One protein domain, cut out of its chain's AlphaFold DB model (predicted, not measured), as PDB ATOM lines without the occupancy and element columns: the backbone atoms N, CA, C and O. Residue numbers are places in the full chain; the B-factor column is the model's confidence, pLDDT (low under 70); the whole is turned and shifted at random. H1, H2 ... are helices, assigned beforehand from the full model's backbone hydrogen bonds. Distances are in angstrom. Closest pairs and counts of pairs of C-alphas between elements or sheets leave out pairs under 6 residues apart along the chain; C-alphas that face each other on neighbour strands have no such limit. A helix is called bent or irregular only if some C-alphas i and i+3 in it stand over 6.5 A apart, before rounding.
ATOM      1  N   GLU A  78     161.378 207.958 242.222       84.62
ATOM      2  CA  GLU A  78     161.221 208.173 243.662       84.62
ATOM      3  C   GLU A  78     159.773 208.503 244.067       84.62
ATOM      4  O   GLU A  78     159.260 207.974 245.053       84.62
ATOM      5  N   HIS A  79     159.070 209.326 243.281       84.25
ATOM      6  CA  HIS A  79     157.684 209.694 243.570       84.25
ATOM      7  C   HIS A  79     156.706 208.510 243.456       84.25
ATOM      8  O   HIS A  79     155.766 208.436 244.252       84.25
ATOM      9  N   ASN A  80     156.944 207.577 242.527       87.75
ATOM     10  CA  ASN A  80     156.156 206.354 242.373       87.75
ATOM     11  C   ASN A  80     156.482 205.361 243.488       87.75
ATOM     12  O   ASN A  80     155.571 204.820 244.112       87.75
ATOM     13  N   LEU A  81     157.761 205.205 243.838       91.69
ATOM     14  CA  LEU A  81     158.183 204.372 244.967       91.69
ATOM     15  C   LEU A  81     157.652 204.888 246.305       91.69
ATOM     16  O   LEU A  81     157.273 204.098 247.168       91.69
ATOM     17  N   ALA A  82     157.519 206.204 246.473       93.56
ATOM     18  CA  ALA A  82     156.908 206.798 247.655       93.56
ATOM     19  C   ALA A  82     155.439 206.362 247.867       93.56
ATOM     20  O   ALA A  82     154.894 206.553 248.956       93.56
ATOM     21  N   SER A  83     154.774 205.761 246.872       93.94
ATOM     22  CA  SER A  83     153.479 205.094 247.078       93.94
ATOM     23  C   SER A  83     153.584 203.901 248.040       93.94
ATOM     24  O   SER A  83     152.703 203.737 248.881       93.94
ATOM     25  N   LEU A  84     154.691 203.145 248.020       96.94
ATOM     26  CA  LEU A  84     154.953 202.043 248.954       96.94
ATOM     27  C   LEU A  84     155.011 202.553 250.396       96.94
ATOM     28  O   LEU A  84     154.410 201.969 251.294       96.94
ATOM     29  N   LEU A  85     155.664 203.698 250.608       97.56
ATOM     30  CA  LEU A  85     155.741 204.358 251.912       97.56
ATOM     31  C   LEU A  85     154.361 204.812 252.416       97.56
ATOM     32  O   LEU A  85     154.047 204.643 253.595       97.56
ATOM     33  N   ARG A  86     153.514 205.346 251.528       97.62
ATOM     34  CA  ARG A  86     152.124 205.713 251.858       97.62
ATOM     35  C   ARG A  86     151.297 204.484 252.223       97.62
ATOM     36  O   ARG A  86     150.580 204.505 253.218       97.62
ATOM     37  N   GLN A  87     151.435 203.394 251.471       97.81
ATOM     38  CA  GLN A  87     150.742 202.147 251.787       97.81
ATOM     39  C   GLN A  87     151.250 201.516 253.088       97.81
ATOM     40  O   GLN A  87     150.453 200.968 253.842       97.81
ATOM     41  N   ALA A  88     152.535 201.664 253.425       98.56
ATOM     42  CA  ALA A  88     153.062 201.213 254.711       98.56
ATOM     43  C   ALA A  88     152.404 201.946 255.893       98.56
ATOM     44  O   ALA A  88     152.085 201.323 256.904       98.56
ATOM     45  N   VAL A  89     152.147 203.254 255.753       98.50
ATOM     46  CA  VAL A  89     151.392 204.048 256.739       98.50
ATOM     47  C   VAL A  89     149.966 203.520 256.906       98.50
ATOM     48  O   VAL A  89     149.516 203.324 258.034       98.50
ATOM     49  N   VAL A  90     149.267 203.259 255.797       98.00
ATOM     50  CA  VAL A  90     147.900 202.716 255.825       98.00
ATOM     51  C   VAL A  90     147.881 201.342 256.497       98.00
ATOM     52  O   VAL A  90     147.137 201.149 257.454       98.00
ATOM     53  N   ALA A  91     148.749 200.426 256.062       98.06
ATOM     54  CA  ALA A  91     148.842 199.073 256.601       98.06
ATOM     55  C   ALA A  91     149.167 199.062 258.107       98.06
ATOM     56  O   ALA A  91     148.554 198.305 258.859       98.06
ATOM     57  N   ALA A  92     150.071 199.933 258.570       98.38
ATOM     58  CA  ALA A  92     150.394 200.052 259.991       98.38
ATOM     59  C   ALA A  92     149.184 200.510 260.820       98.38
ATOM     60  O   ALA A  92     148.884 199.898 261.844       98.38
ATOM     61  N   CYS A  93     148.454 201.537 260.373       97.69
ATOM     62  CA  CYS A  93     147.241 202.004 261.053       97.69
ATOM     63  C   CYS A  93     146.134 200.942 261.059       97.69
ATOM     64  O   CYS A  93     145.505 200.736 262.094       97.69
ATOM     65  N   SER A  94     145.932 200.227 259.949       96.12
ATOM     66  CA  SER A  94     144.974 199.119 259.878       96.12
ATOM     67  C   SER A  94     145.327 197.980 260.836       96.12
ATOM     68  O   SER A  94     144.434 197.409 261.457       96.12
ATOM     69  N   ALA A  95     146.616 197.666 261.003       97.38
ATOM     70  CA  ALA A  95     147.055 196.665 261.970       97.38
ATOM     71  C   ALA A  95     146.758 197.094 263.420       97.38
ATOM     72  O   ALA A  95     146.303 196.268 264.207       97.38
ATOM     73  N   ILE A  96     146.955 198.376 263.762       96.50
ATOM     74  CA  ILE A  96     146.585 198.925 265.081       96.50
ATOM     75  C   ILE A  96     145.079 198.833 265.313       96.50
ATOM     76  O   ILE A  96     144.655 198.348 266.361       96.50
ATOM     77  N   ASP A  97     144.284 199.295 264.340       94.38
ATOM     78  CA  ASP A  97     142.823 199.262 264.419       94.38
ATOM     79  C   ASP A  97     142.350 197.818 264.667       94.38
ATOM     80  O   ASP A  97     141.568 197.581 265.587       94.38
ATOM     81  N   ALA A  98     142.873 196.841 263.917       94.31
ATOM     82  CA  ALA A  98     142.555 195.427 264.109       94.31
ATOM     83  C   ALA A  98     142.947 194.926 265.510       94.31
ATOM     84  O   ALA A  98     142.126 194.329 266.199       94.31
ATOM     85  N   TYR A  99     144.168 195.229 265.958       96.69
ATOM     86  CA  TYR A  99     144.676 194.806 267.262       96.69
ATOM     87  C   TYR A  99     143.796 195.277 268.428       96.69
ATOM     88  O   TYR A  99     143.373 194.467 269.252       96.69
ATOM     89  N   PHE A 100     143.506 196.582 268.506       95.69
ATOM     90  CA  PHE A 100     142.718 197.124 269.614       95.69
ATOM     91  C   PHE A 100     141.248 196.692 269.530       95.69
ATOM     92  O   PHE A 100     140.634 196.445 270.568       95.69
ATOM     93  N   ASN A 101     140.687 196.520 268.329       93.38
ATOM     94  CA  ASN A 101     139.360 195.917 268.198       93.38
ATOM     95  C   ASN A 101     139.353 194.485 268.743       93.38
ATOM     96  O   ASN A 101     138.526 194.161 269.589       93.38
ATOM     97  N   ASP A 102     140.304 193.645 268.341       94.38
ATOM     98  CA  ASP A 102     140.350 192.253 268.787       94.38
ATOM     99  C   ASP A 102     140.618 192.139 270.298       94.38
ATOM    100  O   ASP A 102     139.977 191.330 270.970       94.38
ATOM    101  N   LYS A 103     141.473 192.998 270.874       94.94
ATOM    102  CA  LYS A 103     141.672 193.065 272.335       94.94
ATOM    103  C   LYS A 103     140.425 193.504 273.084       94.94
ATOM    104  O   LYS A 103     140.179 193.008 274.183       94.94
ATOM    105  N   PHE A 104     139.640 194.417 272.519       93.62
ATOM    106  CA  PHE A 104     138.354 194.773 273.098       93.62
ATOM    107  C   PHE A 104     137.403 193.576 273.078       93.62
ATOM    108  O   PHE A 104     136.867 193.219 274.124       93.62
ATOM    109  N   ARG A 105     137.243 192.919 271.921       91.94
ATOM    110  CA  ARG A 105     136.369 191.746 271.767       91.94
ATOM    111  C   ARG A 105     136.721 190.639 272.751       91.94
ATOM    112  O   ARG A 105     135.841 190.072 273.387       91.94
ATOM    113  N   GLU A 106     138.011 190.359 272.904       93.25
ATOM    114  CA  GLU A 106     138.502 189.313 273.800       93.25
ATOM    115  C   GLU A 106     138.181 189.598 275.278       93.25
ATOM    116  O   GLU A 106     137.937 188.669 276.047       93.25
ATOM    117  N   ASN A 107     138.158 190.871 275.694       93.75
ATOM    118  CA  ASN A 107     138.224 191.224 277.115       93.75
ATOM    119  C   ASN A 107     137.021 192.001 277.659       93.75
ATOM    120  O   ASN A 107     136.804 191.997 278.872       93.75
ATOM    121  N   VAL A 108     136.205 192.635 276.811       92.50
ATOM    122  CA  VAL A 108     135.108 193.510 277.263       92.50
ATOM    123  C   VAL A 108     134.114 192.776 278.164       92.50
ATOM    124  O   VAL A 108     133.718 193.303 279.205       92.50
ATOM    125  N   MET A 109     133.771 191.531 277.823       91.75
ATOM    126  CA  MET A 109     132.859 190.717 278.628       91.75
ATOM    127  C   MET A 109     133.475 190.324 279.970       91.75
ATOM    128  O   MET A 109     132.775 190.347 280.977       91.75
ATOM    129  N   THR A 110     134.783 190.052 280.015       92.25
ATOM    130  CA  THR A 110     135.491 189.785 281.279       92.25
ATOM    131  C   THR A 110     135.371 190.992 282.210       92.25
ATOM    132  O   THR A 110     134.940 190.862 283.353       92.25
ATOM    133  N   VAL A 111     135.663 192.195 281.707       92.88
ATOM    134  CA  VAL A 111     135.572 193.428 282.502       92.88
ATOM    135  C   VAL A 111     134.141 193.678 282.978       92.88
ATOM    136  O   VAL A 111     133.926 193.975 284.157       92.88
ATOM    137  N   LEU A 112     133.158 193.528 282.087       91.12
ATOM    138  CA  LEU A 112     131.750 193.754 282.404       91.12
ATOM    139  C   LEU A 112     131.234 192.780 283.471       91.12
ATOM    140  O   LEU A 112     130.623 193.212 284.449       91.12
ATOM    141  N   LEU A 113     131.487 191.482 283.300       89.56
ATOM    142  CA  LEU A 113     130.965 190.434 284.179       89.56
ATOM    143  C   LEU A 113     131.651 190.431 285.548       89.56
ATOM    144  O   LEU A 113     130.977 190.223 286.560       89.56
ATOM    145  N   THR A 114     132.951 190.731 285.601       90.44
ATOM    146  CA  THR A 114     133.694 190.823 286.862       90.44
ATOM    147  C   THR A 114     133.333 192.086 287.639       90.44
ATOM    148  O   THR A 114     133.069 192.028 288.840       90.44
ATOM    149  N   LYS A 115     133.302 193.258 286.989       88.62
ATOM    150  CA  LYS A 115     133.108 194.539 287.695       88.62
ATOM    151  C   LYS A 115     131.634 194.923 287.861       88.62
ATOM    152  O   LYS A 115     131.308 195.683 288.777       88.62
ATOM    153  N   LYS A 116     130.727 194.407 287.023       88.31
ATOM    154  CA  LYS A 116     129.273 194.661 287.066       88.31
ATOM    155  C   LYS A 116     128.970 196.162 287.211       88.31
ATOM    156  O   LYS A 116     129.402 196.972 286.397       88.31
ATOM    157  N   ARG A 117     128.290 196.575 288.291       85.56
ATOM    158  CA  ARG A 117     127.950 197.988 288.570       85.56
ATOM    159  C   ARG A 117     129.166 198.914 288.726       85.56
ATOM    160  O   ARG A 117     129.033 200.125 288.542       85.56
ATOM    161  N   TYR A 118     130.323 198.347 289.065       88.94
ATOM    162  CA  TYR A 118     131.604 199.036 289.226       88.94
ATOM    163  C   TYR A 118     132.459 199.005 287.956       88.94
ATOM    164  O   TYR A 118     133.639 199.349 288.008       88.94
ATOM    165  N   ALA A 119     131.884 198.584 286.823       90.25
ATOM    166  CA  ALA A 119     132.536 198.679 285.530       90.25
ATOM    167  C   ALA A 119     133.058 200.107 285.272       90.25
ATOM    168  O   ALA A 119     132.448 201.085 285.735       90.25
ATOM    169  N   PRO A 120     134.172 200.244 284.528       92.94
ATOM    170  CA  PRO A 120     134.722 201.544 284.173       92.94
ATOM    171  C   PRO A 120     133.646 202.462 283.598       92.94
ATOM    172  O   PRO A 120     132.776 202.023 282.845       92.94
ATOM    173  N   LYS A 121     133.692 203.755 283.941       92.56
ATOM    174  CA  LYS A 121     132.707 204.727 283.442       92.56
ATOM    175  C   LYS A 121     132.622 204.697 281.910       92.56
ATOM    176  O   LYS A 121     131.525 204.636 281.382       92.56
ATOM    177  N   ALA A 122     133.764 204.613 281.228       91.44
ATOM    178  CA  ALA A 122     133.819 204.514 279.771       91.44
ATOM    179  C   ALA A 122     133.058 203.298 279.201       91.44
ATOM    180  O   ALA A 122     132.475 203.410 278.130       91.44
ATOM    181  N   LEU A 123     133.023 202.163 279.919       91.25
ATOM    182  CA  LEU A 123     132.225 200.989 279.542       91.25
ATOM    183  C   LEU A 123     130.726 201.213 279.799       91.25
ATOM    184  O   LEU A 123     129.891 200.829 278.989       91.25
ATOM    185  N   ARG A 124     130.380 201.835 280.930       90.19
ATOM    186  CA  ARG A 124     128.981 202.104 281.308       90.19
ATOM    187  C   ARG A 124     128.319 203.181 280.451       90.19
ATOM    188  O   ARG A 124     127.105 203.161 280.307       90.19
ATOM    189  N   ASP A 125     129.113 204.089 279.896       90.75
ATOM    190  CA  ASP A 125     128.651 205.166 279.019       90.75
ATOM    191  C   ASP A 125     128.456 204.691 277.558       90.75
ATOM    192  O   ASP A 125     128.081 205.491 276.699       90.75
ATOM    193  N   LEU A 126     128.706 203.408 277.251       89.44
ATOM    194  CA  LEU A 126     128.397 202.839 275.937       89.44
ATOM    195  C   LEU A 126     126.883 202.802 275.696       89.44
ATOM    196  O   LEU A 126     126.084 202.559 276.599       89.44
ATOM    197  N   VAL A 127     126.489 203.037 274.446       88.25
ATOM    198  CA  VAL A 127     125.087 203.165 274.051       88.25
ATOM    199  C   VAL A 127     124.500 201.791 273.749       88.25
ATOM    200  O   VAL A 127     125.064 201.008 272.985       88.25
ATOM    201  N   MET A 128     123.315 201.536 274.298       90.06
ATOM    202  CA  MET A 128     122.462 200.400 273.965       90.06
ATOM    203  C   MET A 128     121.072 200.933 273.628       90.06
ATOM    204  O   MET A 128     120.500 201.708 274.397       90.06
ATOM    205  N   THR A 129     120.538 200.559 272.467       91.38
ATOM    206  CA  THR A 129     119.165 200.922 272.093       91.38
ATOM    207  C   THR A 129     118.151 199.972 272.730       91.38
ATOM    208  O   THR A 129     118.497 198.883 273.189       91.38
ATOM    209  N   PHE A 130     116.875 200.363 272.749       90.81
ATOM    210  CA  PHE A 130     115.811 199.478 273.227       90.81
ATOM    211  C   PHE A 130     115.693 198.206 272.369       90.81
ATOM    212  O   PHE A 130     115.524 197.119 272.915       90.81
ATOM    213  N   ASP A 131     115.888 198.318 271.053       91.50
ATOM    214  CA  ASP A 131     115.927 197.164 270.146       91.50
ATOM    215  C   ASP A 131     117.104 196.228 270.462       91.50
ATOM    216  O   ASP A 131     116.948 195.007 270.448       91.50
ATOM    217  N   ASP A 132     118.277 196.785 270.792       92.81
ATOM    218  CA  ASP A 132     119.434 195.992 271.219       92.81
ATOM    219  C   ASP A 132     119.100 195.197 272.493       92.81
ATOM    220  O   ASP A 132     119.374 193.997 272.549       92.81
ATOM    221  N   TYR A 133     118.438 195.826 273.471       90.00
ATOM    222  CA  TYR A 133     117.984 195.161 274.696       90.00
ATOM    223  C   TYR A 133     116.981 194.034 274.412       90.00
ATOM    224  O   TYR A 133     117.196 192.906 274.851       90.00
ATOM    225  N   LEU A 134     115.927 194.300 273.630       91.25
ATOM    226  CA  LEU A 134     114.930 193.285 273.264       91.25
ATOM    227  C   LEU A 134     115.553 192.106 272.507       91.25
ATOM    228  O   LEU A 134     115.114 190.965 272.642       91.25
ATOM    229  N   SER A 135     116.608 192.357 271.728       91.31
ATOM    230  CA  SER A 135     117.309 191.299 270.999       91.31
ATOM    231  C   SER A 135     118.086 190.326 271.894       91.31
ATOM    232  O   SER A 135     118.470 189.260 271.423       91.31
ATOM    233  N   LEU A 136     118.313 190.646 273.174       92.00
ATOM    234  CA  LEU A 136     118.979 189.733 274.111       92.00
ATOM    235  C   LEU A 136     118.114 188.512 274.448       92.00
ATOM    236  O   LEU A 136     118.664 187.442 274.691       92.00
ATOM    237  N   GLU A 137     116.786 188.658 274.448       86.12
ATOM    238  CA  GLU A 137     115.847 187.578 274.788       86.12
ATOM    239  C   GLU A 137     115.638 186.589 273.635       86.12
ATOM    240  O   GLU A 137     115.323 185.421 273.860       86.12
ATOM    241  N   SER A 138     115.810 187.045 272.390       84.06
ATOM    242  CA  SER A 138     115.593 186.231 271.188       84.06
ATOM    243  C   SER A 138     116.837 185.472 270.720       84.06
ATOM    244  O   SER A 138     116.737 184.624 269.831       84.06
ATOM    245  N   TRP A 139     118.005 185.753 271.304       88.25
ATOM    246  CA  TRP A 139     119.266 185.101 270.958       88.25
ATOM    247  C   TRP A 139     119.532 183.858 271.812       88.25
ATOM    248  O   TRP A 139     119.281 183.848 273.012       88.25
ATOM    249  N   ALA A 140     120.116 182.823 271.197       87.38
ATOM    250  CA  ALA A 140     120.476 181.586 271.898       87.38
ATOM    251  C   ALA A 140     121.550 181.800 272.982       87.38
ATOM    252  O   ALA A 140     121.532 181.126 274.007       87.38
ATOM    253  N   ASP A 141     122.467 182.745 272.755       90.31
ATOM    254  CA  ASP A 141     123.478 183.177 273.720       90.31
ATOM    255  C   ASP A 141     123.389 184.700 273.902       90.31
ATOM    256  O   ASP A 141     123.785 185.489 273.035       90.31
ATOM    257  N   SER A 142     122.846 185.114 275.047       88.88
ATOM    258  CA  SER A 142     122.662 186.523 275.392       88.88
ATOM    259  C   SER A 142     123.986 187.244 275.662       88.88
ATOM    260  O   SER A 142     124.079 188.445 275.402       88.88
ATOM    261  N   HIS A 143     125.038 186.545 276.107       88.31
ATOM    262  CA  HIS A 143     126.365 187.137 276.292       88.31
ATOM    263  C   HIS A 143     127.036 187.409 274.950       88.31
ATOM    264  O   HIS A 143     127.582 188.496 274.753       88.31
ATOM    265  N   GLN A 144     126.941 186.468 274.010       89.19
ATOM    266  CA  GLN A 144     127.425 186.683 272.648       89.19
ATOM    267  C   GLN A 144     126.695 187.862 271.990       89.19
ATOM    268  O   GLN A 144     127.320 188.705 271.341       89.19
ATOM    269  N   ARG A 145     125.373 187.958 272.177       92.44
ATOM    270  CA  ARG A 145     124.590 189.069 271.633       92.44
ATOM    271  C   ARG A 145     124.964 190.407 272.268       92.44
ATOM    272  O   ARG A 145     125.148 191.390 271.552       92.44
ATOM    273  N   LEU A 146     125.128 190.441 273.588       91.31
ATOM    274  CA  LEU A 146     125.583 191.628 274.305       91.31
ATOM    275  C   LEU A 146     126.957 192.084 273.812       91.31
ATOM    276  O   LEU A 146     127.144 193.266 273.539       91.31
ATOM    277  N   GLN A 147     127.890 191.154 273.616       90.88
ATOM    278  CA  GLN A 147     129.196 191.464 273.050       90.88
ATOM    279  C   GLN A 147     129.072 192.141 271.674       90.88
ATOM    280  O   GLN A 147     129.672 193.193 271.472       90.88
ATOM    281  N   GLN A 148     128.242 191.622 270.761       90.56
ATOM    282  CA  GLN A 148     128.011 192.250 269.447       90.56
ATOM    283  C   GLN A 148     127.469 193.685 269.562       90.56
ATOM    284  O   GLN A 148     127.872 194.571 268.808       90.56
ATOM    285  N   ILE A 149     126.570 193.937 270.518       91.38
ATOM    286  CA  ILE A 149     126.023 195.277 270.782       91.38
ATOM    287  C   ILE A 149     127.127 196.227 271.274       91.38
ATOM    288  O   ILE A 149     127.208 197.380 270.844       91.38
ATOM    289  N   LEU A 150     128.013 195.747 272.148       90.88
ATOM    290  CA  LEU A 150     129.150 196.530 272.635       90.88
ATOM    291  C   LEU A 150     130.169 196.796 271.517       90.88
ATOM    292  O   LEU A 150     130.676 197.909 271.410       90.88
ATOM    293  N   GLU A 151     130.421 195.828 270.637       89.50
ATOM    294  CA  GLU A 151     131.308 195.990 269.477       89.50
ATOM    295  C   GLU A 151     130.818 197.076 268.510       89.50
ATOM    296  O   GLU A 151     131.616 197.891 268.044       89.50
ATOM    297  N   LYS A 152     129.502 197.181 268.292       89.19
ATOM    298  CA  LYS A 152     128.887 198.237 267.468       89.19
ATOM    299  C   LYS A 152     129.230 199.655 267.949       89.19
ATOM    300  O   LYS A 152     129.287 200.587 267.147       89.19
ATOM    301  N   ASN A 153     129.498 199.836 269.245       87.19
ATOM    302  CA  ASN A 153     129.930 201.128 269.790       87.19
ATOM    303  C   ASN A 153     131.357 201.517 269.365       87.19
ATOM    304  O   ASN A 153     131.712 202.698 269.422       87.19
ATOM    305  N   LEU A 154     132.171 200.549 268.934       81.69
ATOM    306  CA  LEU A 154     133.532 200.771 268.450       81.69
ATOM    307  C   LEU A 154     133.643 200.833 266.926       81.69
ATOM    308  O   LEU A 154     134.574 201.464 266.439       81.69
ATOM    309  N   GLU A 155     132.692 200.275 266.170       76.38
ATOM    310  CA  GLU A 155     132.745 200.227 264.695       76.38
ATOM    311  C   GLU A 155     132.960 201.595 264.028       76.38
ATOM    312  O   GLU A 155     133.555 201.688 262.957       76.38
ATOM    313  N   ARG A 156     132.484 202.681 264.653       68.56
ATOM    314  CA  ARG A 156     132.627 204.050 264.125       68.56
ATOM    315  C   ARG A 156     133.849 204.796 264.658       68.56
ATOM    316  O   ARG A 156     134.086 205.933 264.248       68.56
ATOM    317  N   LYS A 157     134.609 204.205 265.580       78.25
ATOM    318  CA  LYS A 157     135.759 204.848 266.215       78.25
ATOM    319  C   LYS A 157     137.046 204.434 265.513       78.25
ATOM    320  O   LYS A 157     137.303 203.260 265.282       78.25
ATOM    321  N   THR A 158     137.888 205.415 265.203       77.69
ATOM    322  CA  THR A 158     139.267 205.142 264.786       77.69
ATOM    323  C   THR A 158     140.101 204.833 266.025       77.69
ATOM    324  O   THR A 158     140.286 205.713 266.865       77.69
ATOM    325  N   LEU A 159     140.614 203.606 266.126       86.06
ATOM    326  CA  LEU A 159     141.460 203.146 267.233       86.06
ATOM    327  C   LEU A 159     142.957 203.260 266.908       86.06
ATOM    328  O   LEU A 159     143.800 202.915 267.726       86.06
ATOM    329  N   SER A 160     143.302 203.783 265.731       87.19
ATOM    330  CA  SER A 160     144.682 204.007 265.306       87.19
ATOM    331  C   SER A 160     145.279 205.340 265.774       87.19
ATOM    332  O   SER A 160     146.391 205.656 265.362       87.19
ATOM    333  N   ASN A 161     144.552 206.158 266.543       95.31
ATOM    334  CA  ASN A 161     145.030 207.437 267.088       95.31
ATOM    335  C   ASN A 161     145.105 207.393 268.624       95.31
ATOM    336  O   ASN A 161     144.510 206.518 269.257       95.31
ATOM    337  N   ALA A 162     145.835 208.328 269.235       96.50
ATOM    338  CA  ALA A 162     146.135 208.271 270.660       96.50
ATOM    339  C   ALA A 162     144.875 208.357 271.537       96.50
ATOM    340  O   ALA A 162     144.758 207.644 272.539       96.50
ATOM    341  N   ASN A 163     143.911 209.190 271.141       94.88
ATOM    342  CA  ASN A 163     142.648 209.342 271.859       94.88
ATOM    343  C   ASN A 163     141.792 208.068 271.782       94.88
ATOM    344  O   ASN A 163     141.317 207.592 272.805       94.88
ATOM    345  N   GLY A 164     141.659 207.461 270.601       93.81
ATOM    346  CA  GLY A 164     140.917 206.213 270.403       93.81
ATOM    347  C   GLY A 164     141.491 205.055 271.221       93.81
ATOM    348  O   GLY A 164     140.741 204.324 271.865       93.81
ATOM    349  N   ILE A 165     142.822 204.943 271.284       96.19
ATOM    350  CA  ILE A 165     143.506 203.970 272.151       96.19
ATOM    351  C   ILE A 165     143.217 204.255 273.632       96.19
ATOM    352  O   ILE A 165     142.961 203.335 274.408       96.19
ATOM    353  N   THR A 166     143.220 205.527 274.035       95.81
ATOM    354  CA  THR A 166     142.918 205.938 275.417       95.81
ATOM    355  C   THR A 166     141.483 205.585 275.801       95.81
ATOM    356  O   THR A 166     141.251 205.012 276.861       95.81
ATOM    357  N   GLU A 167     140.517 205.877 274.931       93.06
ATOM    358  CA  GLU A 167     139.113 205.534 275.152       93.06
ATOM    359  C   GLU A 167     138.916 204.021 275.270       93.06
ATOM    360  O   GLU A 167     138.263 203.558 276.203       93.06
ATOM    361  N   MET A 168     139.514 203.244 274.363       94.25
ATOM    362  CA  MET A 168     139.428 201.783 274.386       94.25
ATOM    363  C   MET A 168     140.026 201.206 275.675       94.25
ATOM    364  O   MET A 168     139.391 200.400 276.354       94.25
ATOM    365  N   THR A 169     141.224 201.646 276.055       95.69
ATOM    366  CA  THR A 169     141.910 201.123 277.248       95.69
ATOM    367  C   THR A 169     141.196 201.535 278.535       95.69
ATOM    368  O   THR A 169     141.110 200.739 279.470       95.69
ATOM    369  N   ALA A 170     140.564 202.712 278.554       95.25
ATOM    370  CA  ALA A 170     139.685 203.132 279.640       95.25
ATOM    371  C   ALA A 170     138.416 202.268 279.748       95.25
ATOM    372  O   ALA A 170     137.963 202.002 280.863       95.25
ATOM    373  N   ILE A 171     137.849 201.798 278.628       94.06
ATOM    374  CA  ILE A 171     136.736 200.830 278.638       94.06
ATOM    375  C   ILE A 171     137.176 199.513 279.288       94.06
ATOM    376  O   ILE A 171     136.429 198.945 280.086       94.06
ATOM    377  N   LEU A 172     138.408 199.075 279.021       94.69
ATOM    378  CA  LEU A 172     139.003 197.902 279.667       94.69
ATOM    379  C   LEU A 172     139.420 198.145 281.130       94.69
ATOM    380  O   LEU A 172     139.855 197.219 281.805       94.69
ATOM    381  N   GLY A 173     139.261 199.368 281.645       94.56
ATOM    382  CA  GLY A 173     139.561 199.721 283.033       94.56
ATOM    383  C   GLY A 173     141.018 200.071 283.309       94.56
ATOM    384  O   GLY A 173     141.358 200.354 284.457       94.56
ATOM    385  N   ILE A 174     141.856 200.129 282.274       96.06
ATOM    386  CA  ILE A 174     143.281 200.422 282.402       96.06
ATOM    387  C   ILE A 174     143.467 201.920 282.642       96.06
ATOM    388  O   ILE A 174     143.051 202.762 281.843       96.06
ATOM    389  N   LYS A 175     144.123 202.262 283.753       93.75
ATOM    390  CA  LYS A 175     144.458 203.646 284.112       93.75
ATOM    391  C   LYS A 175     145.869 203.998 283.666       93.75
ATOM    392  O   LYS A 175     146.744 203.139 283.620       93.75
ATOM    393  N   ASP A 176     146.091 205.272 283.348       95.81
ATOM    394  CA  ASP A 176     147.408 205.805 282.980       95.81
ATOM    395  C   ASP A 176     148.112 205.006 281.868       95.81
ATOM    396  O   ASP A 176     149.336 204.891 281.851       95.81
ATOM    397  N   PHE A 177     147.341 204.459 280.921       97.88
ATOM    398  CA  PHE A 177     147.819 203.531 279.891       97.88
ATOM    399  C   PHE A 177     149.112 204.000 279.206       97.88
ATOM    400  O   PHE A 177     150.100 203.270 279.159       97.88
ATOM    401  N   TRP A 178     149.153 205.252 278.744       98.19
ATOM    402  CA  TRP A 178     150.332 205.799 278.071       98.19
ATOM    403  C   TRP A 178     151.560 205.923 278.974       98.19
ATOM    404  O   TRP A 178     152.676 205.842 278.469       98.19
ATOM    405  N   GLN A 179     151.383 206.103 280.288       98.31
ATOM    406  CA  GLN A 179     152.494 206.065 281.243       98.31
ATOM    407  C   GLN A 179     153.058 204.650 281.352       98.31
ATOM    408  O   GLN A 179     154.273 204.473 281.343       98.31
ATOM    409  N   GLN A 180     152.186 203.640 281.407       98.44
ATOM    410  CA  GLN A 180     152.602 202.239 281.455       98.44
ATOM    411  C   GLN A 180     153.344 201.836 280.176       98.44
ATOM    412  O   GLN A 180     154.481 201.377 280.244       98.44
ATOM    413  N   VAL A 181     152.763 202.136 279.011       98.25
ATOM    414  CA  VAL A 181     153.392 201.901 277.704       98.25
ATOM    415  C   VAL A 181     154.697 202.687 277.549       98.25
ATOM    416  O   VAL A 181     155.673 202.157 277.030       98.25
ATOM    417  N   GLY A 182     154.752 203.937 278.016       98.00
ATOM    418  CA  GLY A 182     155.976 204.739 277.993       98.00
ATOM    419  C   GLY A 182     157.113 204.105 278.796       98.00
ATOM    420  O   GLY A 182     158.245 204.061 278.317       98.00
ATOM    421  N   ARG A 183     156.807 203.551 279.977       97.94
ATOM    422  CA  ARG A 183     157.779 202.800 280.790       97.94
ATOM    423  C   ARG A 183     158.273 201.547 280.070       97.94
ATOM    424  O   ARG A 183     159.482 201.366 279.982       97.94
ATOM    425  N   GLU A 184     157.368 200.754 279.500       97.56
ATOM    426  CA  GLU A 184     157.724 199.551 278.729       97.56
ATOM    427  C   GLU A 184     158.590 199.863 277.501       97.56
ATOM    428  O   GLU A 184     159.520 199.124 277.181       97.56
ATOM    429  N   CYS A 185     158.313 200.974 276.819       96.88
ATOM    430  CA  CYS A 185     159.067 201.410 275.644       96.88
ATOM    431  C   CYS A 185     160.358 202.177 275.981       96.88
ATOM    432  O   CYS A 185     161.134 202.461 275.069       96.88
ATOM    433  N   GLY A 186     160.576 202.573 277.240       97.25
ATOM    434  CA  GLY A 186     161.674 203.467 277.626       97.25
ATOM    435  C   GLY A 186     161.582 204.872 277.007       97.25
ATOM    436  O   GLY A 186     162.603 205.517 276.785       97.25
ATOM    437  N   GLU A 187     160.374 205.353 276.703       97.25
ATOM    438  CA  GLU A 187     160.133 206.590 275.948       97.25
ATOM    439  C   GLU A 187     159.061 207.449 276.630       97.25
ATOM    440  O   GLU A 187     158.176 206.954 277.330       97.25
ATOM    441  N   LYS A 188     159.104 208.771 276.416       98.00
ATOM    442  CA  LYS A 188     158.100 209.659 277.013       98.00
ATOM    443  C   LYS A 188     156.708 209.367 276.427       98.00
ATOM    444  O   LYS A 188     156.554 209.389 275.203       98.00
ATOM    445  N   PRO A 189     155.661 209.232 277.264       98.12
ATOM    446  CA  PRO A 189     154.288 208.992 276.810       98.12
ATOM    447  C   PRO A 189     153.797 209.992 275.761       98.12
ATOM    448  O   PRO A 189     153.110 209.615 274.815       98.12
ATOM    449  N   SER A 190     154.163 211.269 275.901       98.00
ATOM    450  CA  SER A 190     153.787 212.327 274.959       98.00
ATOM    451  C   SER A 190     154.443 212.168 273.584       98.00
ATOM    452  O   SER A 190     153.829 212.497 272.572       98.00
ATOM    453  N   ASN A 191     155.664 211.627 273.520       98.06
ATOM    454  CA  ASN A 191     156.341 211.352 272.255       98.06
ATOM    455  C   ASN A 191     155.684 210.189 271.509       98.06
ATOM    456  O   ASN A 191     155.528 210.271 270.289       98.06
ATOM    457  N   LEU A 192     155.284 209.138 272.230       98.38
ATOM    458  CA  LEU A 192     154.567 208.000 271.653       98.38
ATOM    459  C   LEU A 192     153.207 208.438 271.108       98.38
ATOM    460  O   LEU A 192     152.937 208.225 269.928       98.38
ATOM    461  N   GLN A 193     152.408 209.133 271.924       98.25
ATOM    462  CA  GLN A 193     151.100 209.662 271.519       98.25
ATOM    463  C   GLN A 193     151.210 210.540 270.274       98.25
ATOM    464  O   GLN A 193     150.557 210.271 269.271       98.25
ATOM    465  N   ARG A 194     152.129 211.515 270.284       98.38
ATOM    466  CA  ARG A 194     152.356 212.400 269.139       98.38
ATOM    467  C   ARG A 194     152.668 211.625 267.858       98.38
ATOM    468  O   ARG A 194     152.119 211.939 266.810       98.38
ATOM    469  N   ARG A 195     153.543 210.619 267.911       98.31
ATOM    470  CA  ARG A 195     153.916 209.834 266.719       98.31
ATOM    471  C   ARG A 195     152.767 208.964 266.207       98.31
ATOM    472  O   ARG A 195     152.647 208.809 264.993       98.31
ATOM    473  N   ILE A 196     151.943 208.425 267.108       98.31
ATOM    474  CA  ILE A 196     150.715 207.695 266.766       98.31
ATOM    475  C   ILE A 196     149.702 208.633 266.094       98.31
ATOM    476  O   ILE A 196     149.156 208.302 265.043       98.31
ATOM    477  N   ASP A 197     149.511 209.839 266.621       98.25
ATOM    478  CA  ASP A 197     148.610 210.819 266.010       98.25
ATOM    479  C   ASP A 197     149.122 211.314 264.655       98.25
ATOM    480  O   ASP A 197     148.346 211.458 263.714       98.25
ATOM    481  N   GLU A 198     150.432 211.515 264.503       97.62
ATOM    482  CA  GLU A 198     151.039 211.907 263.229       97.62
ATOM    483  C   GLU A 198     150.838 210.844 262.135       97.62
ATOM    484  O   GLU A 198     150.499 211.193 261.001       97.62
ATOM    485  N   ILE A 199     151.026 209.551 262.445       98.00
ATOM    486  CA  ILE A 199     150.793 208.478 261.462       98.00
ATOM    487  C   ILE A 199     149.301 208.301 261.157       98.00
ATOM    488  O   ILE A 199     148.941 208.120 259.993       98.00
ATOM    489  N   ALA A 200     148.424 208.448 262.154       97.44
ATOM    490  CA  ALA A 200     146.977 208.412 261.959       97.44
ATOM    491  C   ALA A 200     146.484 209.578 261.088       97.44
ATOM    492  O   ALA A 200     145.728 209.370 260.137       97.44
ATOM    493  N   ALA A 201     146.959 210.795 261.360       96.06
ATOM    494  CA  ALA A 201     146.648 211.979 260.569       96.06
ATOM    495  C   ALA A 201     147.123 211.815 259.123       96.06
ATOM    496  O   ALA A 201     146.373 212.111 258.189       96.06
ATOM    497  N   ARG A 202     148.333 211.277 258.922       96.38
ATOM    498  CA  ARG A 202     148.842 211.030 257.572       96.38
ATOM    499  C   ARG A 202     148.058 209.941 256.843       96.38
ATOM    500  O   ARG A 202     147.767 210.112 255.664       96.38
ATOM    501  N   ARG A 203     147.651 208.863 257.527       96.69
ATOM    502  CA  ARG A 203     146.734 207.856 256.963       96.69
ATOM    503  C   ARG A 203     145.444 208.505 256.478       96.69
ATOM    504  O   ARG A 203     144.992 208.188 255.381       96.69
ATOM    505  N   ASN A 204     144.858 209.403 257.268       95.38
ATOM    506  CA  ASN A 204     143.613 210.078 256.900       95.38
ATOM    507  C   ASN A 204     143.797 210.959 255.659       95.38
ATOM    508  O   ASN A 204     142.951 210.937 254.768       95.38
ATOM    509  N   ASP A 205     144.916 211.682 255.562       95.38
ATOM    510  CA  ASP A 205     145.249 212.446 254.358       95.38
ATOM    511  C   ASP A 205     145.397 211.524 253.132       95.38
ATOM    512  O   ASP A 205     144.815 211.811 252.085       95.38
ATOM    513  N   ILE A 206     146.090 210.386 253.260       95.94
ATOM    514  CA  ILE A 206     146.260 209.406 252.174       95.94
ATOM    515  C   ILE A 206     144.912 208.848 251.704       95.94
ATOM    516  O   ILE A 206     144.619 208.884 250.510       95.94
ATOM    517  N   VAL A 207     144.087 208.351 252.628       94.75
ATOM    518  CA  VAL A 207     142.848 207.631 252.300       94.75
ATOM    519  C   VAL A 207     141.729 208.577 251.861       94.75
ATOM    520  O   VAL A 207     140.998 208.262 250.928       94.75
ATOM    521  N   HIS A 208     141.585 209.740 252.502       92.19
ATOM    522  CA  HIS A 208     140.428 210.618 252.278       92.19
ATOM    523  C   HIS A 208     140.726 211.828 251.394       92.19
ATOM    524  O   HIS A 208     139.811 212.385 250.793       92.19
ATOM    525  N   ARG A 209     141.990 212.256 251.304       92.44
ATOM    526  CA  ARG A 209     142.400 213.436 250.522       92.44
ATOM    527  C   ARG A 209     143.365 213.093 249.389       92.44
ATOM    528  O   ARG A 209     143.937 214.008 248.799       92.44
ATOM    529  N   ALA A 210     143.551 211.803 249.097       92.00
ATOM    530  CA  ALA A 210     144.540 211.300 248.142       92.00
ATOM    531  C   ALA A 210     145.952 211.852 248.409       92.00
ATOM    532  O   ALA A 210     146.705 212.119 247.481       92.00
ATOM    533  N   ASP A 211     146.283 212.088 249.680       93.62
ATOM    534  CA  ASP A 211     147.537 212.675 250.153       93.62
ATOM    535  C   ASP A 211     147.885 214.053 249.558       93.62
ATOM    536  O   ASP A 211     149.059 214.417 249.449       93.62
ATOM    537  N   ARG A 212     146.881 214.845 249.160       90.38
ATOM    538  CA  ARG A 212     147.103 216.188 248.602       90.38
ATOM    539  C   ARG A 212     147.655 217.161 249.658       90.38
ATOM    540  O   ARG A 212     147.178 217.142 250.805       90.38
ATOM    541  N   PRO A 213     148.617 218.034 249.298       88.88
ATOM    542  CA  PRO A 213     149.125 219.079 250.187       88.88
ATOM    543  C   PRO A 213     148.012 219.964 250.745       88.88
ATOM    544  O   PRO A 213     146.993 220.202 250.093       88.88
ATOM    545  N   LYS A 214     148.164 220.399 251.995       86.44
ATOM    546  CA  LYS A 214     147.361 221.486 252.577       86.44
ATOM    547  C   LYS A 214     147.949 222.832 252.142       86.44
ATOM    548  O   LYS A 214     149.070 222.876 251.635       86.44
ATOM    549  N   GLU A 215     147.208 223.922 252.338       75.06
ATOM    550  CA  GLU A 215     147.752 225.270 252.125       75.06
ATOM    551  C   GLU A 215     149.088 225.411 252.876       75.06
ATOM    552  O   GLU A 215     149.203 225.005 254.033       75.06
ATOM    553  N   HIS A 216     150.109 225.925 252.180       75.06
ATOM    554  CA  HIS A 216     151.494 226.078 252.657       75.06
ATOM    555  C   HIS A 216     152.337 224.796 252.812       75.06
ATOM    556  O   HIS A 216     153.418 224.856 253.394       75.06
ATOM    557  N   GLN A 217     151.900 223.647 252.285       78.56
ATOM    558  CA  GLN A 217     152.726 222.433 252.233       78.56
ATOM    559  C   GLN A 217     153.331 222.202 250.848       78.56
ATOM    560  O   GLN A 217     152.661 222.359 249.827       78.56
ATOM    561  N   GLU A 218     154.588 221.762 250.818       74.62
ATOM    562  CA  GLU A 218     155.277 221.399 249.582       74.62
ATOM    563  C   GLU A 218     154.702 220.115 248.966       74.62
ATOM    564  O   GLU A 218     154.458 219.108 249.646       74.62
ATOM    565  N   ALA A 219     154.507 220.160 247.648       81.25
ATOM    566  CA  ALA A 219     154.177 219.001 246.837       81.25
ATOM    567  C   ALA A 219     155.460 218.335 246.322       81.25
ATOM    568  O   ALA A 219     156.418 219.012 245.957       81.25
ATOM    569  N   ASN A 220     155.467 217.008 246.241       78.88
ATOM    570  CA  ASN A 220     156.492 216.264 245.522       78.88
ATOM    571  C   ASN A 220     156.264 216.356 243.997       78.88
ATOM    572  O   ASN A 220     155.258 216.895 243.531       78.88
ATOM    573  N   GLY A 221     157.159 215.750 243.209       71.25
ATOM    574  CA  GLY A 221     157.070 215.743 241.739       71.25
ATOM    575  C   GLY A 221     155.786 215.138 241.148       71.25
ATOM    576  O   GLY A 221     155.523 215.332 239.968       71.25
ATOM    577  N   SER A 222     154.966 214.445 241.949       76.94
ATOM    578  CA  SER A 222     153.661 213.904 241.547       76.94
ATOM    579  C   SER A 222     152.466 214.720 242.070       76.94
ATOM    580  O   SER A 222     151.334 214.250 242.000       76.94
ATOM    581  N   GLY A 223     152.685 215.905 242.654       83.50
ATOM    582  CA  GLY A 223     151.616 216.754 243.200       83.50
ATOM    583  C   GLY A 223     151.042 216.293 244.550       83.50
ATOM    584  O   GLY A 223     150.002 216.791 244.979       83.50
ATOM    585  N   LEU A 224     151.695 215.343 245.225       90.00
ATOM    586  CA  LEU A 224     151.292 214.794 246.526       90.00
ATOM    587  C   LEU A 224     152.156 215.368 247.649       90.00
ATOM    588  O   LEU A 224     153.260 215.839 247.401       90.00
ATOM    589  N   GLN A 225     151.715 215.280 248.901       92.19
ATOM    590  CA  GLN A 225     152.561 215.657 250.036       92.19
ATOM    591  C   GLN A 225     153.870 214.849 250.027       92.19
ATOM    592  O   GLN A 225     153.841 213.622 249.870       92.19
ATOM    593  N   ALA A 226     155.008 215.505 250.266       91.69
ATOM    594  CA  ALA A 226     156.285 214.816 250.451       91.69
ATOM    595  C   ALA A 226     156.206 213.787 251.601       91.69
ATOM    596  O   ALA A 226     155.478 213.978 252.582       91.69
ATOM    597  N   ILE A 227     156.922 212.670 251.460       94.19
ATOM    598  CA  ILE A 227     157.011 211.608 252.467       94.19
ATOM    599  C   ILE A 227     158.404 210.990 252.405       94.19
ATOM    600  O   ILE A 227     158.862 210.610 251.332       94.19
ATOM    601  N   SER A 228     159.084 210.906 253.547       94.62
ATOM    602  CA  SER A 228     160.431 210.341 253.614       94.62
ATOM    603  C   SER A 228     160.431 208.968 254.268       94.62
ATOM    604  O   SER A 228     159.675 208.685 255.207       94.62
ATOM    605  N   ARG A 229     161.346 208.113 253.809       95.94
ATOM    606  CA  ARG A 229     161.553 206.773 254.361       95.94
ATOM    607  C   ARG A 229     161.850 206.795 255.858       95.94
ATOM    608  O   ARG A 229     161.339 205.949 256.591       95.94
ATOM    609  N   ALA A 230     162.650 207.758 256.322       97.31
ATOM    610  CA  ALA A 230     162.989 207.917 257.736       97.31
ATOM    611  C   ALA A 230     161.755 208.265 258.583       97.31
ATOM    612  O   ALA A 230     161.545 207.679 259.648       97.31
ATOM    613  N   TRP A 231     160.903 209.170 258.084       97.69
ATOM    614  CA  TRP A 231     159.663 209.557 258.756       97.69
ATOM    615  C   TRP A 231     158.718 208.361 258.914       97.69
ATOM    616  O   TRP A 231     158.191 208.146 260.011       97.69
ATOM    617  N   VAL A 232     158.551 207.569 257.848       98.31
ATOM    618  CA  VAL A 232     157.692 206.376 257.859       98.31
ATOM    619  C   VAL A 232     158.268 205.305 258.770       98.31
ATOM    620  O   VAL A 232     157.540 204.796 259.618       98.31
ATOM    621  N   ASN A 233     159.575 205.022 258.682       98.44
ATOM    622  CA  ASN A 233     160.217 204.022 259.538       98.44
ATOM    623  C   ASN A 233     159.947 204.278 261.007       98.44
ATOM    624  O   ASN A 233     159.534 203.384 261.734       98.44
ATOM    625  N   LEU A 234     160.217 205.511 261.434       98.31
ATOM    626  CA  LEU A 234     160.189 205.869 262.836       98.31
ATOM    627  C   LEU A 234     158.796 205.641 263.411       98.31
ATOM    628  O   LEU A 234     158.659 205.127 264.518       98.31
ATOM    629  N   ARG A 235     157.760 206.000 262.650       98.44
ATOM    630  CA  ARG A 235     156.368 205.883 263.083       98.44
ATOM    631  C   ARG A 235     155.861 204.457 262.999       98.44
ATOM    632  O   ARG A 235     155.270 204.002 263.965       98.44
ATOM    633  N   VAL A 236     156.176 203.727 261.931       98.50
ATOM    634  CA  VAL A 236     155.864 202.296 261.832       98.50
ATOM    635  C   VAL A 236     156.531 201.535 262.986       98.50
ATOM    636  O   VAL A 236     155.856 200.842 263.737       98.50
ATOM    637  N   GLN A 237     157.816 201.746 263.261       98.19
ATOM    638  CA  GLN A 237     158.472 201.099 264.405       98.19
ATOM    639  C   GLN A 237     157.910 201.563 265.761       98.19
ATOM    640  O   GLN A 237     157.782 200.751 266.674       98.19
ATOM    641  N   THR A 238     157.488 202.829 265.885       98.44
ATOM    642  CA  THR A 238     156.772 203.306 267.086       98.44
ATOM    643  C   THR A 238     155.448 202.560 267.274       98.44
ATOM    644  O   THR A 238     155.147 202.147 268.388       98.44
ATOM    645  N   VAL A 239     154.682 202.330 266.203       98.50
ATOM    646  CA  VAL A 239     153.449 201.530 266.239       98.50
ATOM    647  C   VAL A 239     153.722 200.125 266.767       98.50
ATOM    648  O   VAL A 239     153.039 199.672 267.685       98.50
ATOM    649  N   LYS A 240     154.745 199.454 266.228       98.44
ATOM    650  CA  LYS A 240     155.144 198.114 266.671       98.44
ATOM    651  C   LYS A 240     155.470 198.093 268.162       98.44
ATOM    652  O   LYS A 240     154.955 197.246 268.883       98.44
ATOM    653  N   ALA A 241     156.286 199.041 268.624       98.38
ATOM    654  CA  ALA A 241     156.665 199.152 270.029       98.38
ATOM    655  C   ALA A 241     155.447 199.389 270.936       98.38
ATOM    656  O   ALA A 241     155.282 198.687 271.930       98.38
ATOM    657  N   VAL A 242     154.558 200.316 270.557       98.44
ATOM    658  CA  VAL A 242     153.331 200.618 271.309       98.44
ATOM    659  C   VAL A 242     152.429 199.394 271.416       98.44
ATOM    660  O   VAL A 242     151.955 199.113 272.508       98.44
ATOM    661  N   VAL A 243     152.209 198.646 270.331       98.38
ATOM    662  CA  VAL A 243     151.343 197.455 270.371       98.38
ATOM    663  C   VAL A 243     151.957 196.335 271.212       98.38
ATOM    664  O   VAL A 243     151.256 195.729 272.014       98.38
ATOM    665  N   LEU A 244     153.268 196.094 271.100       98.38
ATOM    666  CA  LEU A 244     153.947 195.087 271.925       98.38
ATOM    667  C   LEU A 244     153.911 195.433 273.419       98.38
ATOM    668  O   LEU A 244     153.722 194.547 274.247       98.38
ATOM    669  N   ALA A 245     154.076 196.708 273.767       98.44
ATOM    670  CA  ALA A 245     153.928 197.179 275.140       98.44
ATOM    671  C   ALA A 245     152.467 197.114 275.611       98.44
ATOM    672  O   ALA A 245     152.198 196.699 276.736       98.44
ATOM    673  N   ALA A 246     151.517 197.478 274.745       98.19
ATOM    674  CA  ALA A 246     150.092 197.400 275.037       98.19
ATOM    675  C   ALA A 246     149.643 195.961 275.313       98.19
ATOM    676  O   ALA A 246     148.819 195.773 276.198       98.19
ATOM    677  N   GLU A 247     150.179 194.965 274.597       97.94
ATOM    678  CA  GLU A 247     149.898 193.544 274.859       97.94
ATOM    679  C   GLU A 247     150.200 193.205 276.312       97.94
ATOM    680  O   GLU A 247     149.323 192.718 277.014       97.94
ATOM    681  N   LYS A 248     151.413 193.527 276.777       97.56
ATOM    682  CA  LYS A 248     151.825 193.250 278.155       97.56
ATOM    683  C   LYS A 248     150.921 193.950 279.164       97.56
ATOM    684  O   LYS A 248     150.391 193.298 280.051       97.56
ATOM    685  N   VAL A 249     150.709 195.256 278.987       98.00
ATOM    686  CA  VAL A 249     149.898 196.074 279.903       98.00
ATOM    687  C   VAL A 249     148.458 195.559 279.984       98.00
ATOM    688  O   VAL A 249     147.896 195.455 281.072       98.00
ATOM    689  N   ILE A 250     147.849 195.231 278.841       97.31
ATOM    690  CA  ILE A 250     146.475 194.721 278.800       97.31
ATOM    691  C   ILE A 250     146.418 193.318 279.411       97.31
ATOM    692  O   ILE A 250     145.537 193.059 280.226       97.31
ATOM    693  N   ASP A 251     147.339 192.422 279.059       96.19
ATOM    694  CA  ASP A 251     147.336 191.046 279.558       96.19
ATOM    695  C   ASP A 251     147.575 190.981 281.072       96.19
ATOM    696  O   ASP A 251     146.915 190.198 281.758       96.19
ATOM    697  N   GLU A 252     148.461 191.822 281.611       96.06
ATOM    698  CA  GLU A 252     148.697 191.947 283.053       96.06
ATOM    699  C   GLU A 252     147.446 192.440 283.791       96.06
ATOM    700  O   GLU A 252     147.047 191.836 284.791       96.06
ATOM    701  N   GLU A 253     146.777 193.478 283.276       95.25
ATOM    702  CA  GLU A 253     145.528 193.973 283.866       95.25
ATOM    703  C   GLU A 253     144.437 192.898 283.816       95.25
ATOM    704  O   GLU A 253     143.768 192.647 284.817       95.25
ATOM    705  N   MET A 254     144.265 192.222 282.674       95.06
ATOM    706  CA  MET A 254     143.233 191.193 282.514       95.06
ATOM    707  C   MET A 254     143.500 189.965 283.378       95.06
ATOM    708  O   MET A 254     142.554 189.377 283.904       95.06
ATOM    709  N   LYS A 255     144.770 189.588 283.563       94.31
ATOM    710  CA  LYS A 255     145.164 188.520 284.484       94.31
ATOM    711  C   LYS A 255     144.803 188.884 285.923       94.31
ATOM    712  O   LYS A 255     144.075 188.129 286.557       94.31
ATOM    713  N   SER A 256     145.215 190.066 286.384       92.38
ATOM    714  CA  SER A 256     144.853 190.578 287.712       92.38
ATOM    715  C   SER A 256     143.333 190.592 287.902       92.38
ATOM    716  O   SER A 256     142.819 190.147 288.925       92.38
ATOM    717  N   LEU A 257     142.579 191.026 286.890       91.88
ATOM    718  CA  LEU A 257     141.120 191.091 286.957       91.88
ATOM    719  C   LEU A 257     140.457 189.715 287.121       91.88
ATOM    720  O   LEU A 257     139.435 189.625 287.800       91.88
ATOM    721  N   ARG A 258     141.014 188.673 286.493       90.50
ATOM    722  CA  ARG A 258     140.528 187.288 286.599       90.50
ATOM    723  C   ARG A 258     140.870 186.679 287.955       90.50
ATOM    724  O   ARG A 258     139.971 186.138 288.584       90.50
ATOM    725  N   GLU A 259     142.095 186.871 288.440       90.75
ATOM    726  CA  GLU A 259     142.525 186.402 289.769       90.75
ATOM    727  C   GLU A 259     141.636 186.992 290.880       90.75
ATOM    728  O   GLU A 259     141.066 186.262 291.684       90.75
ATOM    729  N   HIS A 260     141.365 188.303 290.842       83.81
ATOM    730  CA  HIS A 260     140.446 188.937 291.798       83.81
ATOM    731  C   HIS A 260     138.993 188.437 291.687       83.81
ATOM    732  O   HIS A 260     138.222 188.586 292.634       83.81
ATOM    733  N   ALA A 261     138.573 187.934 290.522       80.81
ATOM    734  CA  ALA A 261     137.227 187.396 290.329       80.81
ATOM    735  C   ALA A 261     137.093 185.986 290.918       80.81
ATOM    736  O   ALA A 261     136.036 185.666 291.459       80.81
ATOM    737  N   GLU A 262     138.151 185.179 290.820       77.88
ATOM    738  CA  GLU A 262     138.245 183.843 291.415       77.88
ATOM    739  C   GLU A 262     138.256 183.942 292.947       77.88
ATOM    740  O   GLU A 262     137.395 183.349 293.596       77.88
ATOM    741  N   ASP A 263     139.089 184.823 293.512       73.12
ATOM    742  CA  ASP A 263     139.153 185.066 294.963       73.12
ATOM    743  C   ASP A 263     137.822 185.576 295.550       73.12
ATOM    744  O   ASP A 263     137.480 185.300 296.699       73.12
ATOM    745  N   ALA A 264     137.046 186.335 294.769       64.75
ATOM    746  CA  ALA A 264     135.738 186.846 295.185       64.75
ATOM    747  C   ALA A 264     134.589 185.835 294.999       64.75
ATOM    748  O   ALA A 264     133.483 186.084 295.485       64.75
ATOM    749  N   GLY A 265     134.818 184.742 294.264       58.06
ATOM    750  CA  GLY A 265     133.852 183.670 294.011       58.06
ATOM    751  C   GLY A 265     133.940 182.495 294.992       58.06
ATOM    752  O   GLY A 265     133.003 181.702 295.048       58.06
TER     753      GLY A 265
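Overview. This is residues 78 to 265 of the 267 residues of the protein "HEPN_RiboL-PSP domain-containing protein" of Anaerolineales bacterium (UniProt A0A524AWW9). Two long helices, H1 and H8, run side by side the same way, and the shorter H5, H6 and H7 cover one side of this pair, most of them crossing it. A small helical hairpin, H3 and H4, packs on H1 through H4, and the long link of residues 210 to 228 lies at the end where H1 and H8 begin. The printed part has 188 residues, with eight named helices, H1 to H8 in order, and no named strand: its class is all helix. It is elongated, spanning 64 by 40 by 24 A, and only just loose, close to compact, with a radius of gyration of the C-alphas of 19.5 A.

Along the chain. Find C-alpha 78 at (161.221, 208.173, 243.662); from there H1 runs through residues 78 to 118, 55.1 A long. It has a kink of 64 degrees near residue 112 and is irregular, with C-alphas 114 and 117 9.3 A apart. Next come H2, residues 121 to 124, H3, residues 130 to 138, H4, residues 142 to 152, H5, residues 162 to 171, and H6, residues 177 to 185. H7, residues 189 to 209, is 29.2 A long. H8, residues 229 to 263, runs 51.2 A to C-alpha 263 at (139.153, 185.066, 294.963).

Arrangement. Start at H1, which touches H8 at a shallow tilt of 11 degrees, the same way; their closest C-alphas, Thr 114 and Ala 261, are 6.0 A apart. Residues 86 to 93 of H1 touch H7 at a steep tilt of 61 degrees, closest at C-alphas 90 and 203, 5.4 A. Residues 100 to 108 of H1 touch H5 at a shallow tilt of 19 degrees, closest at C-alphas 104 and 168, 7.2 A. H6 touches residues 241 to 249 of H8, closest at C-alphas 181 and 245, 5.4 A. H2 touches H5, with C-alphas 123 and 171 closest at 4.6 A. Residues 105 to 109 of H1 touch H4, closest at C-alphas 109 and 147, 6.7 A. H3 and H4 form a hairpin, closest at C-alphas 136 and 142, 5.1 A, while H1 and H3 are apart. In H4, H5, H6 and H7 every O i to N i+4 pair is within hydrogen-bond range; in H1 30 of 37 are, in H8 30 of 31, in H3 2 of 5, beside 5 of 6 O i to N i+3 pairs, and H2 is too short for such a pair.

Size, cuts and confidence. The two C-alphas farthest apart, Gly 221 and Gly 265, are 65.6 A apart. The printed part has no cut. Look for the long link between H7 and H8, 19 residues. Mean pLDDT of the printed part is 92.1; residues 156, 264 and 265 are under 70.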